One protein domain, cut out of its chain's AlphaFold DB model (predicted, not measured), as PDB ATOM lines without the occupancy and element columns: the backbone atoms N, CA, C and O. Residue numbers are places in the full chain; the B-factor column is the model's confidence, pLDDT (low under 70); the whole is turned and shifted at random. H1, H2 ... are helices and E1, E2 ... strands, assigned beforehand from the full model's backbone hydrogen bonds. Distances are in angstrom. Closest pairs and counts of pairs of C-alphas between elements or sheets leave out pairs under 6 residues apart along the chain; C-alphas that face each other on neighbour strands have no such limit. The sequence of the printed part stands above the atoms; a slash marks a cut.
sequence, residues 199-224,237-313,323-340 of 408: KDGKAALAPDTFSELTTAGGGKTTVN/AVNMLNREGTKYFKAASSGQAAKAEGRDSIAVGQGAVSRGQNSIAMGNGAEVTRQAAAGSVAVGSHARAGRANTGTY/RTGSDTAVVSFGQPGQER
ATOM      1  N   LYS A 199     188.536-113.971 141.862       61.69
ATOM      2  CA  LYS A 199     189.478-113.895 140.734       61.69
ATOM      3  C   LYS A 199     190.657-113.018 141.139       61.69
ATOM      4  O   LYS A 199     190.460-111.923 141.653       61.69
ATOM      5  N   ASP A 200     191.872-113.534 140.965       73.50
ATOM      6  CA  ASP A 200     193.128-112.835 141.276       73.50
ATOM      7  C   ASP A 200     193.173-112.226 142.693       73.50
ATOM      8  O   ASP A 200     193.628-111.104 142.905       73.50
ATOM      9  N   GLY A 201     192.638-112.955 143.683       64.31
ATOM     10  CA  GLY A 201     192.604-112.517 145.084       64.31
ATOM     11  C   GLY A 201     191.580-111.421 145.399       64.31
ATOM     12  O   GLY A 201     191.533-110.942 146.530       64.31
ATOM     13  N   LYS A 202     190.738-111.036 144.435       62.84
ATOM     14  CA  LYS A 202     189.649-110.072 144.615       62.84
ATOM     15  C   LYS A 202     188.301-110.785 144.567       62.84
ATOM     16  O   LYS A 202     188.060-111.628 143.702       62.84
ATOM     17  N   ALA A 203     187.421-110.428 145.498       63.94
ATOM     18  CA  ALA A 203     186.020-110.818 145.445       63.94
ATOM     19  C   ALA A 203     185.318-110.026 144.335       63.94
ATOM     20  O   ALA A 203     185.392-108.798 144.307       63.94
ATOM     21  N   ALA A 204     184.625-110.724 143.445       58.66
ATOM     22  CA  ALA A 204     183.730-110.149 142.453       58.66
ATOM     23  C   ALA A 204     182.380-110.866 142.532       58.66
ATOM     24  O   ALA A 204     182.318-112.057 142.830       58.66
ATOM     25  N   LEU A 205     181.285-110.160 142.263       56.12
ATOM     26  CA  LEU A 205     179.997-110.818 142.077       56.12
ATOM     27  C   LEU A 205     180.007-111.571 140.737       56.12
ATOM     28  O   LEU A 205     180.492-111.053 139.731       56.12
ATOM     29  N   ALA A 206     179.489-112.796 140.733       54.12
ATOM     30  CA  ALA A 206     179.307-113.615 139.550       54.12
ATOM     31  C   ALA A 206     178.448-112.827 138.546       54.12
ATOM     32  O   ALA A 206     177.342-112.406 138.904       54.12
ATOM     33  N   PRO A 207     178.922-112.626 137.303       48.56
ATOM     34  CA  PRO A 207     178.217-111.808 136.321       48.56
ATOM     35  C   PRO A 207     176.817-112.333 135.958       48.56
ATOM     36  O   PRO A 207     175.992-111.564 135.472       48.56
ATOM     37  N   ASP A 208     176.508-113.600 136.241       43.69
ATOM     38  CA  ASP A 208     175.377-114.284 135.608       43.69
ATOM     39  C   ASP A 208     174.063-114.259 136.405       43.69
ATOM     40  O   ASP A 208     173.006-114.540 135.849       43.69
ATOM     41  N   THR A 209     174.065-113.864 137.682       43.19
ATOM     42  CA  THR A 209     172.838-113.925 138.509       43.19
ATOM     43  C   THR A 209     171.911-112.711 138.403       43.19
ATOM     44  O   THR A 209     170.749-112.803 138.790       43.19
ATOM     45  N   PHE A 210     172.381-111.587 137.848       45.47
ATOM     46  CA  PHE A 210     171.560-110.386 137.604       45.47
ATOM     47  C   PHE A 210     171.542-109.945 136.128       45.47
ATOM     48  O   PHE A 210     170.907-108.946 135.793       45.47
ATOM     49  N   SER A 211     172.183-110.704 135.231       41.94
ATOM     50  CA  SER A 211     172.278-110.418 133.789       41.94
ATOM     51  C   SER A 211     171.056-110.881 132.978       41.94
ATOM     52  O   SER A 211     171.163-111.264 131.817       41.94
ATOM     53  N   GLU A 212     169.855-110.815 133.551       39.31
ATOM     54  CA  GLU A 212     168.630-110.944 132.760       39.31
ATOM     55  C   GLU A 212     167.712-109.742 132.964       39.31
ATOM     56  O   GLU A 212     166.676-109.794 133.627       39.31
ATOM     57  N   LEU A 213     168.063-108.658 132.273       44.59
ATOM     58  CA  LEU A 213     167.064-107.803 131.637       44.59
ATOM     59  C   LEU A 213     167.141-108.002 130.117       44.59
ATOM     60  O   LEU A 213     167.370-107.068 129.353       44.59
ATOM     61  N   THR A 214     166.990-109.246 129.663       35.31
ATOM     62  CA  THR A 214     166.756-109.539 128.248       35.31
ATOM     63  C   THR A 214     165.299-109.227 127.924       35.31
ATOM     64  O   THR A 214     164.400-110.025 128.193       35.31
ATOM     65  N   THR A 215     165.050-108.079 127.295       37.25
ATOM     66  CA  THR A 215     164.011-108.047 126.263       37.25
ATOM     67  C   THR A 215     164.395-109.062 125.187       37.25
ATOM     68  O   THR A 215     165.578-109.243 124.877       37.25
ATOM     69  N   ALA A 216     163.402-109.757 124.631       37.03
ATOM     70  CA  ALA A 216     163.569-110.549 123.420       37.03
ATOM     71  C   ALA A 216     164.098-109.616 122.311       37.03
ATOM     72  O   ALA A 216     163.333-108.853 121.730       37.03
ATOM     73  N   GLY A 217     165.421-109.587 122.114       35.69
ATOM     74  CA  GLY A 217     166.093-108.629 121.227       35.69
ATOM     75  C   GLY A 217     167.471-108.120 121.674       35.69
ATOM     76  O   GLY A 217     168.094-107.390 120.913       35.69
ATOM     77  N   GLY A 218     167.983-108.477 122.860       32.72
ATOM     78  CA  GLY A 218     169.397-108.235 123.219       32.72
ATOM     79  C   GLY A 218     169.806-106.764 123.421       32.72
ATOM     80  O   GLY A 218     170.994-106.461 123.508       32.72
ATOM     81  N   GLY A 219     168.845-105.840 123.517       36.41
ATOM     82  CA  GLY A 219     169.092-104.418 123.750       36.41
ATOM     83  C   GLY A 219     169.015-104.044 125.232       36.41
ATOM     84  O   GLY A 219     167.968-104.184 125.863       36.41
ATOM     85  N   LYS A 220     170.115-103.505 125.773       44.41
ATOM     86  CA  LYS A 220     170.215-102.889 127.108       44.41
ATOM     87  C   LYS A 220     169.132-101.806 127.235       44.41
ATOM     88  O   LYS A 220     169.264-100.739 126.644       44.41
ATOM     89  N   THR A 221     168.027-102.097 127.922       40.88
ATOM     90  CA  THR A 221     166.896-101.158 128.000       40.88
ATOM     91  C   THR A 221     167.066-100.252 129.207       40.88
ATOM     92  O   THR A 221     167.263-100.722 130.319       40.88
ATOM     93  N   THR A 222     167.004 -98.954 128.958       38.91
ATOM     94  CA  THR A 222     167.132 -97.862 129.915       38.91
ATOM     95  C   THR A 222     165.757 -97.504 130.478       38.91
ATOM     96  O   THR A 222     164.891 -97.074 129.717       38.91
ATOM     97  N   VAL A 223     165.534 -97.594 131.792       40.91
ATOM     98  CA  VAL A 223     164.421 -96.868 132.432       40.91
ATOM     99  C   VAL A 223     164.944 -95.476 132.822       40.91
ATOM    100  O   VAL A 223     165.887 -95.363 133.598       40.91
ATOM    101  N   ASN A 224     164.370 -94.401 132.262       40.44
ATOM    102  CA  ASN A 224     164.773 -92.994 132.483       40.44
ATOM    103  C   ASN A 224     166.203 -92.604 132.035       40.44
ATOM    104  O   ASN A 224     166.837 -91.761 132.663       40.44
ATOM    105  N   ALA A 237     171.101-104.526 144.893       73.94
ATOM    106  CA  ALA A 237     170.152-105.485 144.330       73.94
ATOM    107  C   ALA A 237     168.737-105.346 144.929       73.94
ATOM    108  O   ALA A 237     167.747-105.360 144.193       73.94
ATOM    109  N   VAL A 238     168.619-105.165 146.248       77.00
ATOM    110  CA  VAL A 238     167.329-104.938 146.927       77.00
ATOM    111  C   VAL A 238     166.730-103.589 146.519       77.00
ATOM    112  O   VAL A 238     165.534-103.501 146.231       77.00
ATOM    113  N   ASN A 239     167.550-102.543 146.428       70.25
ATOM    114  CA  ASN A 239     167.118-101.230 145.950       70.25
ATOM    115  C   ASN A 239     166.659-101.281 144.486       70.25
ATOM    116  O   ASN A 239     165.658-100.652 144.139       70.25
ATOM    117  N   MET A 240     167.335-102.060 143.639       75.62
ATOM    118  CA  MET A 240     166.914-102.322 142.263       75.62
ATOM    119  C   MET A 240     165.583-103.072 142.225       75.62
ATOM    120  O   MET A 240     164.690-102.655 141.495       75.62
ATOM    121  N   LEU A 241     165.383-104.104 143.051       84.06
ATOM    122  CA  LEU A 241     164.103-104.817 143.127       84.06
ATOM    123  C   LEU A 241     162.949-103.886 143.536       84.06
ATOM    124  O   LEU A 241     161.883-103.932 142.923       84.06
ATOM    125  N   ASN A 242     163.179-102.994 144.502       79.62
ATOM    126  CA  ASN A 242     162.188-102.000 144.927       79.62
ATOM    127  C   ASN A 242     161.881-100.939 143.857       79.62
ATOM    128  O   ASN A 242     160.763-100.428 143.814       79.62
ATOM    129  N   ARG A 243     162.851-100.582 143.005       76.69
ATOM    130  CA  ARG A 243     162.693 -99.528 141.986       76.69
ATOM    131  C   ARG A 243     162.226-100.047 140.630       76.69
ATOM    132  O   ARG A 243     161.510 -99.347 139.924       76.69
ATOM    133  N   GLU A 244     162.663-101.238 140.251       76.62
ATOM    134  CA  GLU A 244     162.501-101.783 138.902       76.62
ATOM    135  C   GLU A 244     161.583-103.005 138.865       76.62
ATOM    136  O   GLU A 244     161.144-103.393 137.782       76.62
ATOM    137  N   GLY A 245     161.282-103.619 140.012       81.31
ATOM    138  CA  GLY A 245     160.473-104.829 140.104       81.31
ATOM    139  C   GLY A 245     161.163-106.087 139.560       81.31
ATOM    140  O   GLY A 245     162.311-106.072 139.107       81.31
ATOM    141  N   THR A 246     160.451-107.211 139.580       83.25
ATOM    142  CA  THR A 246     160.966-108.525 139.147       83.25
ATOM    143  C   THR A 246     160.758-108.752 137.647       83.25
ATOM    144  O   THR A 246     160.129-107.940 136.970       83.25
ATOM    145  N   LYS A 247     161.274-109.860 137.094       81.38
ATOM    146  CA  LYS A 247     161.206-110.187 135.652       81.38
ATOM    147  C   LYS A 247     159.803-110.034 135.047       81.38
ATOM    148  O   LYS A 247     159.675-109.504 133.950       81.38
ATOM    149  N   TYR A 248     158.768-110.455 135.775       85.25
ATOM    150  CA  TYR A 248     157.381-110.450 135.296       85.25
ATOM    151  C   TYR A 248     156.506-109.348 135.911       85.25
ATOM    152  O   TYR A 248     155.415-109.093 135.412       85.25
ATOM    153  N   PHE A 249     156.978-108.666 136.959       88.25
ATOM    154  CA  PHE A 249     156.250-107.584 137.623       88.25
ATOM    155  C   PHE A 249     157.050-106.293 137.527       88.25
ATOM    156  O   PHE A 249     157.960-106.051 138.320       88.25
ATOM    157  N   LYS A 250     156.700-105.459 136.547       86.50
ATOM    158  CA  LYS A 250     157.370-104.192 136.259       86.50
ATOM    159  C   LYS A 250     156.412-103.024 136.459       86.50
ATOM    160  O   LYS A 250     155.307-103.022 135.923       86.50
ATOM    161  N   ALA A 251     156.860-102.010 137.193       86.75
ATOM    162  CA  ALA A 251     156.174-100.730 137.316       86.75
ATOM    163  C   ALA A 251     157.178 -99.607 137.034       86.75
ATOM    164  O   ALA A 251     158.013 -99.287 137.872       86.75
ATOM    165  N   ALA A 252     157.111 -99.014 135.844       86.62
ATOM    166  CA  ALA A 252     157.975 -97.895 135.478       86.62
ATOM    167  C   ALA A 252     157.432 -96.591 136.088       86.62
ATOM    168  O   ALA A 252     156.559 -95.945 135.508       86.62
ATOM    169  N   SER A 253     157.899 -96.223 137.284       84.62
ATOM    170  CA  SER A 253     157.476 -94.990 137.960       84.62
ATOM    171  C   SER A 253     158.502 -94.489 138.983       84.62
ATOM    172  O   SER A 253     159.313 -95.253 139.495       84.62
ATOM    173  N   SER A 254     158.430 -93.196 139.298       83.19
ATOM    174  CA  SER A 254     159.129 -92.537 140.412       83.19
ATOM    175  C   SER A 254     158.168 -91.933 141.448       83.19
ATOM    176  O   SER A 254     158.607 -91.237 142.363       83.19
ATOM    177  N   GLY A 255     156.855 -92.138 141.289       82.00
ATOM    178  CA  GLY A 255     155.852 -91.565 142.183       82.00
ATOM    179  C   GLY A 255     155.600 -92.411 143.436       82.00
ATOM    180  O   GLY A 255     156.339 -93.333 143.764       82.00
ATOM    181  N   GLN A 256     154.531 -92.076 144.158       87.75
ATOM    182  CA  GLN A 256     154.211 -92.680 145.454       87.75
ATOM    183  C   GLN A 256     153.950 -94.194 145.375       87.75
ATOM    184  O   GLN A 256     153.371 -94.686 144.405       87.75
ATOM    185  N   ALA A 257     154.310 -94.912 146.442       90.56
ATOM    186  CA  ALA A 257     154.034 -96.339 146.588       90.56
ATOM    187  C   ALA A 257     152.526 -96.649 146.608       90.56
ATOM    188  O   ALA A 257     151.709 -95.835 147.053       90.56
ATOM    189  N   ALA A 258     152.173 -97.850 146.149       97.12
ATOM    190  CA  ALA A 258     150.821 -98.385 146.242       97.12
ATOM    191  C   ALA A 258     150.424 -98.657 147.706       97.12
ATOM    192  O   ALA A 258     151.278 -98.914 148.555       97.12
ATOM    193  N   LYS A 259     149.122 -98.623 148.002       98.44
ATOM    194  CA  LYS A 259     148.570 -98.818 149.349       98.44
ATOM    195  C   LYS A 259     147.429 -99.831 149.337       98.44
ATOM    196  O   LYS A 259     146.312 -99.516 148.930       98.44
ATOM    197  N   ALA A 260     147.700-101.042 149.811       98.44
ATOM    198  CA  ALA A 260     146.678-102.041 150.111       98.44
ATOM    199  C   ALA A 260     146.191-101.834 151.558       98.44
ATOM    200  O   ALA A 260     146.824-102.295 152.501       98.44
ATOM    201  N   GLU A 261     145.128-101.045 151.744       98.31
ATOM    202  CA  GLU A 261     144.611-100.679 153.076       98.31
ATOM    203  C   GLU A 261     143.472-101.590 153.558       98.31
ATOM    204  O   GLU A 261     143.250-101.735 154.758       98.31
ATOM    205  N   GLY A 262     142.703-102.151 152.626       97.69
ATOM    206  CA  GLY A 262     141.645-103.101 152.931       97.69
ATOM    207  C   GLY A 262     142.199-104.474 153.308       97.69
ATOM    208  O   GLY A 262     143.252-104.892 152.831       97.69
ATOM    209  N   ARG A 263     141.465-105.211 154.148       97.31
ATOM    210  CA  ARG A 263     141.812-106.600 154.473       97.31
ATOM    211  C   ARG A 263     141.836-107.444 153.195       97.31
ATOM    212  O   ARG A 263     140.891-107.370 152.410       97.31
ATOM    213  N   ASP A 264     142.888-108.241 153.020       98.25
ATOM    214  CA  ASP A 264     143.094-109.128 151.865       98.25
ATOM    215  C   ASP A 264     143.062-108.379 150.512       98.25
ATOM    216  O   ASP A 264     142.633-108.924 149.495       98.25
ATOM    217  N   SER A 265     143.464-107.099 150.494       98.50
ATOM    218  CA  SER A 265     143.447-106.268 149.287       98.50
ATOM    219  C   SER A 265     144.787-106.247 148.546       98.50
ATOM    220  O   SER A 265     145.850-106.530 149.098       98.50
ATOM    221  N   ILE A 266     144.731-105.904 147.260       98.75
ATOM    222  CA  ILE A 266     145.887-105.791 146.368       98.75
ATOM    223  C   ILE A 266     145.923-104.373 145.797       98.75
ATOM    224  O   ILE A 266     144.916-103.882 145.289       98.75
ATOM    225  N   ALA A 267     147.086-103.724 145.844       98.50
ATOM    226  CA  ALA A 267     147.327-102.443 145.189       98.50
ATOM    227  C   ALA A 267     148.589-102.532 144.318       98.50
ATOM    228  O   ALA A 267     149.663-102.865 144.812       98.50
ATOM    229  N   VAL A 268     148.455-102.247 143.021       97.81
ATOM    230  CA  VAL A 268     149.525-102.370 142.021       97.81
ATOM    231  C   VAL A 268     149.595-101.099 141.185       97.81
ATOM    232  O   VAL A 268     148.622-100.712 140.543       97.81
ATOM    233  N   GLY A 269     150.778-100.488 141.135       94.56
ATOM    234  CA  GLY A 269     151.033 -99.259 140.386       94.56
ATOM    235  C   GLY A 269     151.165 -98.026 141.280       94.56
ATOM    236  O   GLY A 269     150.759 -98.013 142.440       94.56
ATOM    237  N   GLN A 270     151.777 -96.982 140.729       93.81
ATOM    238  CA  GLN A 270     152.045 -95.737 141.443       93.81
ATOM    239  C   GLN A 270     150.760 -95.113 141.990       93.81
ATOM    240  O   GLN A 270     149.809 -94.902 141.243       93.81
ATOM    241  N   GLY A 271     150.744 -94.796 143.284       95.44
ATOM    242  CA  GLY A 271     149.613 -94.143 143.941       95.44
ATOM    243  C   GLY A 271     148.312 -94.949 143.927       95.44
ATOM    244  O   GLY A 271     147.274 -94.386 144.260       95.44
ATOM    245  N   ALA A 272     148.335 -96.233 143.545       98.50
ATOM    246  CA  ALA A 272     147.158 -97.090 143.610       98.50
ATOM    247  C   ALA A 272     146.744 -97.300 145.072       98.50
ATOM    248  O   ALA A 272     147.597 -97.562 145.923       98.50
ATOM    249  N   VAL A 273     145.449 -97.217 145.377       98.75
ATOM    250  CA  VAL A 273     144.930 -97.371 146.741       98.75
ATOM    251  C   VAL A 273     143.743 -98.328 146.766       98.75
ATOM    252  O   VAL A 273     142.682 -98.048 146.217       98.75
ATOM    253  N   SER A 274     143.896 -99.450 147.459       98.69
ATOM    254  CA  SER A 274     142.868-100.483 147.583       98.69
ATOM    255  C   SER A 274     142.315-100.515 149.010       98.69
ATOM    256  O   SER A 274     142.909-101.141 149.893       98.69
ATOM    257  N   ARG A 275     141.215 -99.785 149.270       98.50
ATOM    258  CA  ARG A 275     140.642 -99.600 150.624       98.50
ATOM    259  C   ARG A 275     139.530-100.589 150.986       98.50
ATOM    260  O   ARG A 275     139.189-100.696 152.161       98.50
ATOM    261  N   GLY A 276     138.928-101.260 150.005       96.50
ATOM    262  CA  GLY A 276     137.850-102.230 150.225       96.50
ATOM    263  C   GLY A 276     138.373-103.598 150.674       96.50
ATOM    264  O   GLY A 276     139.509-103.968 150.375       96.50
ATOM    265  N   GLN A 277     137.549-104.390 151.357       97.12
ATOM    266  CA  GLN A 277     137.909-105.776 151.677       97.12
ATOM    267  C   GLN A 277     137.997-106.625 150.399       97.12
ATOM    268  O   GLN A 277     137.156-106.496 149.506       97.12
ATOM    269  N   ASN A 278     138.994-107.509 150.326       98.00
ATOM    270  CA  ASN A 278     139.184-108.459 149.230       98.00
ATOM    271  C   ASN A 278     139.258-107.780 147.847       98.00
ATOM    272  O   ASN A 278     138.809-108.344 146.850       98.00
ATOM    273  N   SER A 279     139.719-106.525 147.807       98.56
ATOM    274  CA  SER A 279     139.622-105.648 146.639       98.56
ATOM    275  C   SER A 279     140.947-105.476 145.905       98.56
ATOM    276  O   SER A 279     142.019-105.690 146.471       98.56
ATOM    277  N   ILE A 280     140.888-105.068 144.637       98.88
ATOM    278  CA  ILE A 280     142.077-104.909 143.789       98.88
ATOM    279  C   ILE A 280     142.074-103.518 143.153       98.88
ATOM    280  O   ILE A 280     141.167-103.187 142.395       98.88
ATOM    281  N   ALA A 281     143.109-102.721 143.409       98.75
ATOM    282  CA  ALA A 281     143.388-101.485 142.683       98.75
ATOM    283  C   ALA A 281     144.632-101.684 141.808       98.75
ATOM    284  O   ALA A 281     145.729-101.885 142.327       98.75
ATOM    285  N   MET A 282     144.476-101.645 140.487       98.38
ATOM    286  CA  MET A 282     145.555-101.901 139.530       98.38
ATOM    287  C   MET A 282     145.648-100.781 138.492       98.38
ATOM    288  O   MET A 282     144.772-100.632 137.643       98.38
ATOM    289  N   GLY A 283     146.747-100.031 138.517       97.00
ATOM    290  CA  GLY A 283     147.029 -98.924 137.603       97.00
ATOM    291  C   GLY A 283     147.450 -97.651 138.336       97.00
ATOM    292  O   GLY A 283     147.219 -97.502 139.532       97.00
ATOM    293  N   ASN A 284     148.074 -96.717 137.611       95.88
ATOM    294  CA  ASN A 284     148.483 -95.422 138.164       95.88
ATOM    295  C   ASN A 284     147.268 -94.674 138.740       95.88
ATOM    296  O   ASN A 284     146.336 -94.381 137.998       95.88
ATOM    297  N   GLY A 285     147.267 -94.404 140.046       96.88
ATOM    298  CA  GLY A 285     146.185 -93.695 140.730       96.88
ATOM    299  C   GLY A 285     144.850 -94.445 140.776       96.88
ATOM    300  O   GLY A 285     143.823 -93.813 141.015       96.88
ATOM    301  N   ALA A 286     144.823 -95.759 140.518       98.50
ATOM    302  CA  ALA A 286     143.602 -96.552 140.655       98.50
ATOM    303  C   ALA A 286     143.141 -96.582 142.124       98.50
ATOM    304  O   ALA A 286     143.957 -96.791 143.022       98.50
ATOM    305  N   GLU A 287     141.845 -96.416 142.385       98.56
ATOM    306  CA  GLU A 287     141.289 -96.408 143.741       98.56
ATOM    307  C   GLU A 287     140.089 -97.356 143.875       98.56
ATOM    308  O   GLU A 287     139.100 -97.236 143.152       98.56
ATOM    309  N   VAL A 288     140.123 -98.243 144.872       98.62
ATOM    310  CA  VAL A 288     138.909 -98.871 145.416       98.62
ATOM    311  C   VAL A 288     138.555 -98.169 146.722       98.62
ATOM    312  O   VAL A 288     139.348 -98.176 147.667       98.62
ATOM    313  N   THR A 289     137.376 -97.551 146.794       97.75
ATOM    314  CA  THR A 289     136.958 -96.781 147.974       97.75
ATOM    315  C   THR A 289     136.472 -97.691 149.108       97.75
ATOM    316  O   THR A 289     136.130 -98.853 148.897       97.75
ATOM    317  N   ARG A 290     136.384 -97.162 150.339       96.75
ATOM    318  CA  ARG A 290     135.871 -97.922 151.505       96.75
ATOM    319  C   ARG A 290     134.399 -98.311 151.380       96.75
ATOM    320  O   ARG A 290     133.942 -99.203 152.080       96.75
ATOM    321  N   GLN A 291     133.652 -97.599 150.542       95.31
ATOM    322  CA  GLN A 291     132.228 -97.835 150.329       95.31
ATOM    323  C   GLN A 291     131.961 -98.876 149.236       95.31
ATOM    324  O   GLN A 291     130.807 -99.254 149.052       95.31
ATOM    325  N   ALA A 292     132.985 -99.302 148.491       96.56
ATOM    326  CA  ALA A 292     132.841-100.375 147.523       96.56
ATOM    327  C   ALA A 292     132.537-101.699 148.237       96.56
ATOM    328  O   ALA A 292     133.076-101.975 149.311       96.56
ATOM    329  N   ALA A 293     131.684-102.526 147.635       97.06
ATOM    330  CA  ALA A 293     131.407-103.857 148.162       97.06
ATOM    331  C   ALA A 293     132.680-104.722 148.141       97.06
ATOM    332  O   ALA A 293     133.552-104.539 147.283       97.06
ATOM    333  N   ALA A 294     132.780-105.679 149.067       96.81
ATOM    334  CA  ALA A 294     133.915-106.597 149.120       96.81
ATOM    335  C   ALA A 294     134.096-107.328 147.776       96.81
ATOM    336  O   ALA A 294     133.116-107.747 147.158       96.81
ATOM    337  N   GLY A 295     135.341-107.463 147.316       97.19
ATOM    338  CA  GLY A 295     135.645-108.040 146.000       97.19
ATOM    339  C   GLY A 295     135.627-107.050 144.831       97.19
ATOM    340  O   GLY A 295     135.823-107.467 143.694       97.19
ATOM    341  N   SER A 296     135.384-105.757 145.071       98.38
ATOM    342  CA  SER A 296     135.419-104.756 143.995       98.38
ATOM    343  C   SER A 296     136.833-104.540 143.451       98.38
ATOM    344  O   SER A 296     137.831-104.675 144.160       98.38
ATOM    345  N   VAL A 297     136.917-104.167 142.179       98.81
ATOM    346  CA  VAL A 297     138.161-104.022 141.429       98.81
ATOM    347  C   VAL A 297     138.159-102.682 140.696       98.81
ATOM    348  O   VAL A 297     137.197-102.349 140.013       98.81
ATOM    349  N   ALA A 298     139.247-101.924 140.788       98.62
ATOM    350  CA  ALA A 298     139.532-100.781 139.926       98.62
ATOM    351  C   ALA A 298     140.720-101.127 139.017       98.62
ATOM    352  O   ALA A 298     141.815-101.387 139.517       98.62
ATOM    353  N   VAL A 299     140.512-101.139 137.694       98.25
ATOM    354  CA  VAL A 299     141.553-101.473 136.705       98.25
ATOM    355  C   VAL A 299     141.751-100.334 135.715       98.25
ATOM    356  O   VAL A 299     140.820 -99.895 135.039       98.25
ATOM    357  N   GLY A 300     143.001 -99.911 135.575       97.00
ATOM    358  CA  GLY A 300     143.429 -98.861 134.666       97.00
ATOM    359  C   GLY A 300     143.816 -97.578 135.394       97.00
ATOM    360  O   GLY A 300     143.518 -97.369 136.567       97.00
ATOM    361  N   SER A 301     144.506 -96.700 134.669       95.69
ATOM    362  CA  SER A 301     144.951 -95.404 135.185       95.69
ATOM    363  C   SER A 301     143.753 -94.587 135.693       95.69
ATOM    364  O   SER A 301     142.789 -94.399 134.951       95.69
ATOM    365  N   HIS A 302     143.783 -94.130 136.943       96.38
ATOM    366  CA  HIS A 302     142.723 -93.334 137.576       96.38
ATOM    367  C   HIS A 302     141.332 -93.998 137.563       96.38
ATOM    368  O   HIS A 302     140.309 -93.317 137.628       96.38
ATOM    369  N   ALA A 303     141.264 -95.330 137.445       98.25
ATOM    370  CA  ALA A 303     140.006 -96.048 137.608       98.25
ATOM    371  C   ALA A 303     139.548 -95.974 139.069       98.25
ATOM    372  O   ALA A 303     140.365 -96.110 139.980       98.25
ATOM    373  N   ARG A 304     138.245 -95.791 139.298       98.12
ATOM    374  CA  ARG A 304     137.681 -95.663 140.644       98.12
ATOM    375  C   ARG A 304     136.506 -96.608 140.841       98.12
ATOM    376  O   ARG A 304     135.471 -96.458 140.193       98.12
ATOM    377  N   ALA A 305     136.648 -97.568 141.748       98.12
ATOM    378  CA  ALA A 305     135.575 -98.468 142.162       98.12
ATOM    379  C   ALA A 305     134.964 -97.982 143.483       98.12
ATOM    380  O   ALA A 305     135.646 -97.928 144.505       98.12
ATOM    381  N   GLY A 306     133.683 -97.613 143.448       95.94
ATOM    382  CA  GLY A 306     132.892 -97.199 144.612       95.94
ATOM    383  C   GLY A 306     131.707 -98.134 144.867       95.94
ATOM    384  O   GLY A 306     131.749 -99.306 144.496       95.94
ATOM    385  N   ARG A 307     130.635 -97.618 145.486       95.25
ATOM    386  CA  ARG A 307     129.360 -98.354 145.596       95.25
ATOM    387  C   ARG A 307     128.841 -98.725 144.206       95.25
ATOM    388  O   ARG A 307     128.963 -97.928 143.278       95.25
ATOM    389  N   ALA A 308     128.226 -99.902 144.087       95.00
ATOM    390  CA  ALA A 308     127.509-100.270 142.875       95.00
ATOM    391  C   ALA A 308     126.393 -99.264 142.575       95.00
ATOM    392  O   ALA A 308     125.678 -98.821 143.478       95.00
ATOM    393  N   ASN A 309     126.228 -98.940 141.294       90.81
ATOM    394  CA  ASN A 309     125.084 -98.167 140.831       90.81
ATOM    395  C   ASN A 309     123.809 -98.988 141.035       90.81
ATOM    396  O   ASN A 309     123.770-100.161 140.662       90.81
ATOM    397  N   THR A 310     122.772 -98.364 141.588       89.75
ATOM    398  CA  THR A 310     121.461 -98.976 141.846       89.75
ATOM    399  C   THR A 310     120.382 -98.372 140.953       89.75
ATOM    400  O   THR A 310     120.441 -97.187 140.636       89.75
ATOM    401  N   GLY A 311     119.369 -99.157 140.584       88.69
ATOM    402  CA  GLY A 311     118.231 -98.691 139.790       88.69
ATOM    403  C   GLY A 311     117.277 -99.826 139.430       88.69
ATOM    404  O   GLY A 311     117.334-100.905 140.020       88.69
ATOM    405  N   THR A 312     116.409 -99.593 138.446       90.06
ATOM    406  CA  THR A 312     115.556-100.646 137.882       90.06
ATOM    407  C   THR A 312     116.373-101.494 136.917       90.06
ATOM    408  O   THR A 312     116.779-101.017 135.863       90.06
ATOM    409  N   TYR A 313     116.596-102.758 137.269       88.25
ATOM    410  CA  TYR A 313     117.281-103.719 136.397       88.25
ATOM    411  C   TYR A 313     116.312-104.533 135.534       88.25
ATOM    412  O   TYR A 313     116.739-105.174 134.584       88.25
ATOM    413  N   ARG A 323     123.655-110.659 139.760       89.94
ATOM    414  CA  ARG A 323     123.536-110.009 141.073       89.94
ATOM    415  C   ARG A 323     123.328-108.505 140.901       89.94
ATOM    416  O   ARG A 323     123.996-107.879 140.083       89.94
ATOM    417  N   THR A 324     122.419-107.934 141.684       89.06
ATOM    418  CA  THR A 324     122.051-106.514 141.635       89.06
ATOM    419  C   THR A 324     122.052-105.895 143.035       89.06
ATOM    420  O   THR A 324     122.152-106.599 144.041       89.06
ATOM    421  N   GLY A 325     121.955-104.566 143.112       89.19
ATOM    422  CA  GLY A 325     121.895-103.832 144.380       89.19
ATOM    423  C   GLY A 325     123.249-103.317 144.871       89.19
ATOM    424  O   GLY A 325     124.299-103.608 144.295       89.19
ATOM    425  N   SER A 326     123.215-102.526 145.947       88.25
ATOM    426  CA  SER A 326     124.354-101.729 146.436       88.25
ATOM    427  C   SER A 326     125.552-102.546 146.922       88.25
ATOM    428  O   SER A 326     126.664-102.021 146.940       88.25
ATOM    429  N   ASP A 327     125.329-103.811 147.286       90.25
ATOM    430  CA  ASP A 327     126.357-104.726 147.806       90.25
ATOM    431  C   ASP A 327     126.972-105.604 146.700       90.25
ATOM    432  O   ASP A 327     127.708-106.566 146.956       90.25
ATOM    433  N   THR A 328     126.663-105.293 145.440       95.31
ATOM    434  CA  THR A 328     127.284-105.934 144.280       95.31
ATOM    435  C   THR A 328     128.717-105.430 144.127       95.31
ATOM    436  O   THR A 328     128.966-104.227 144.126       95.31
ATOM    437  N   ALA A 329     129.673-106.350 144.000       97.25
ATOM    438  CA  ALA A 329     131.049-105.988 143.676       97.25
ATOM    439  C   ALA A 329     131.117-105.435 142.250       97.25
ATOM    440  O   ALA A 329     130.468-105.964 141.348       97.25
ATOM    441  N   VAL A 330     131.911-104.387 142.046       96.88
ATOM    442  CA  VAL A 330     132.066-103.756 140.730       96.88
ATOM    443  C   VAL A 330     133.474-103.946 140.197       96.88
ATOM    444  O   VAL A 330     134.434-103.895 140.959       96.88
ATOM    445  N   VAL A 331     133.598-104.095 138.879       98.06
ATOM    446  CA  VAL A 331     134.857-103.853 138.169       98.06
ATOM    447  C   VAL A 331     134.734-102.491 137.500       98.06
ATOM    448  O   VAL A 331     133.949-102.316 136.571       98.06
ATOM    449  N   SER A 332     135.471-101.509 138.004       97.81
ATOM    450  CA  SER A 332     135.534-100.179 137.418       97.81
ATOM    451  C   SER A 332     136.727-100.075 136.483       97.81
ATOM    452  O   SER A 332     137.871-100.288 136.885       97.81
ATOM    453  N   PHE A 333     136.451 -99.698 135.239       97.56
ATOM    454  CA  PHE A 333     137.463 -99.429 134.223       97.56
ATOM    455  C   PHE A 333     137.779 -97.938 134.097       97.56
ATOM    456  O   PHE A 333     138.470 -97.559 133.162       97.56
ATOM    457  N   GLY A 334     137.263 -97.064 134.965       96.56
ATOM    458  CA  GLY A 334     137.407 -95.615 134.811       96.56
ATOM    459  C   GLY A 334     136.746 -94.828 135.935       96.56
ATOM    460  O   GLY A 334     136.506 -95.345 137.024       96.56
ATOM    461  N   GLN A 335     136.467 -93.562 135.671       95.25
ATOM    462  CA  GLN A 335     135.690 -92.678 136.541       95.25
ATOM    463  C   GLN A 335     134.906 -91.692 135.661       95.25
ATOM    464  O   GLN A 335     135.223 -91.607 134.473       95.25
ATOM    465  N   PRO A 336     133.903 -90.962 136.187       94.12
ATOM    466  CA  PRO A 336     133.128 -90.017 135.384       94.12
ATOM    467  C   PRO A 336     134.020 -89.039 134.603       94.12
ATOM    468  O   PRO A 336     134.892 -88.392 135.190       94.12
ATOM    469  N   GLY A 337     133.820 -88.958 133.287       94.12
ATOM    470  CA  GLY A 337     134.622 -88.147 132.359       94.12
ATOM    471  C   GLY A 337     135.954 -88.776 131.928       94.12
ATOM    472  O   GLY A 337     136.701 -88.162 131.166       94.12
ATOM    473  N   GLN A 338     136.277 -89.975 132.416       95.44
ATOM    474  CA  GLN A 338     137.439 -90.785 132.030       95.44
ATOM    475  C   GLN A 338     137.035 -92.251 131.815       95.44
ATOM    476  O   GLN A 338     137.678 -93.189 132.303       95.44
ATOM    477  N   GLU A 339     135.919 -92.456 131.124       95.94
ATOM    478  CA  GLU A 339     135.433 -93.767 130.720       95.94
ATOM    479  C   GLU A 339     136.359 -94.406 129.675       95.94
ATOM    480  O   GLU A 339     137.115 -93.741 128.963       95.94
ATOM    481  N   ARG A 340     136.289 -95.735 129.562       96.88
ATOM    482  CA  ARG A 340     137.072 -96.509 128.597       96.88
ATOM    483  C   ARG A 340     136.158 -97.309 127.690       96.88
ATOM    484  O   ARG A 340     135.140 -97.836 128.130       96.88
TER     485      ARG A 340
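Overview. This is residues 199 to 224, 237 to 313 and 323 to 340 of the 408 residues of the protein "Autotransporter adhesin Sab" of Escherichia coli (UniProt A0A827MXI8). Little regular structure: after a tail, residues 199 to 209, that sticks out with part of it in strand E1, and a small helix H1, the chain winds in stacked turns whose short strands E2, E3, E4 lie side by side in that order, all parallel. Of 121 printed residues, 21 are in named elements, E1 H1 E2 E3 E4 along the chain, class mixed. The whole is loose, radius of gyration of the C-alphas 19.8 A, spanning 77 by 29 by 24 A.

Along the chain. E1, residues 202 to 205, begins at C-alpha 202 (189.649, -110.072, 144.615) and measures 10.0 A from first to last C-alpha; H1, residues 237 to 244, measures 10.1 A; E2, residues 266 to 268, 6.6 A; E3, residues 280 to 282, 6.3 A; E4, residues 297 to 299, measures 6.3 A and ends at C-alpha 299 (141.553, -101.473, 136.705).

Arrangement. E1 is apart from H1. H1, with every O i to N i+4 pair within hydrogen-bond range, is not on the sheet. E2 and E3 are parallel, 3 degrees, N 268 and O 281 2.8 A apart. E3 and E4 are parallel, 6 degrees, N 282 and O 298 2.8 A apart.

Size, cuts and confidence. Cuts leave gaps between C-alphas 224 and 237, 18.0 A, and 313 and 323, 10.0 A. Links H1 to E2, E2 to E3 and E3 to E4 are long. Residues 199 and 201 to 224 have pLDDT under 70.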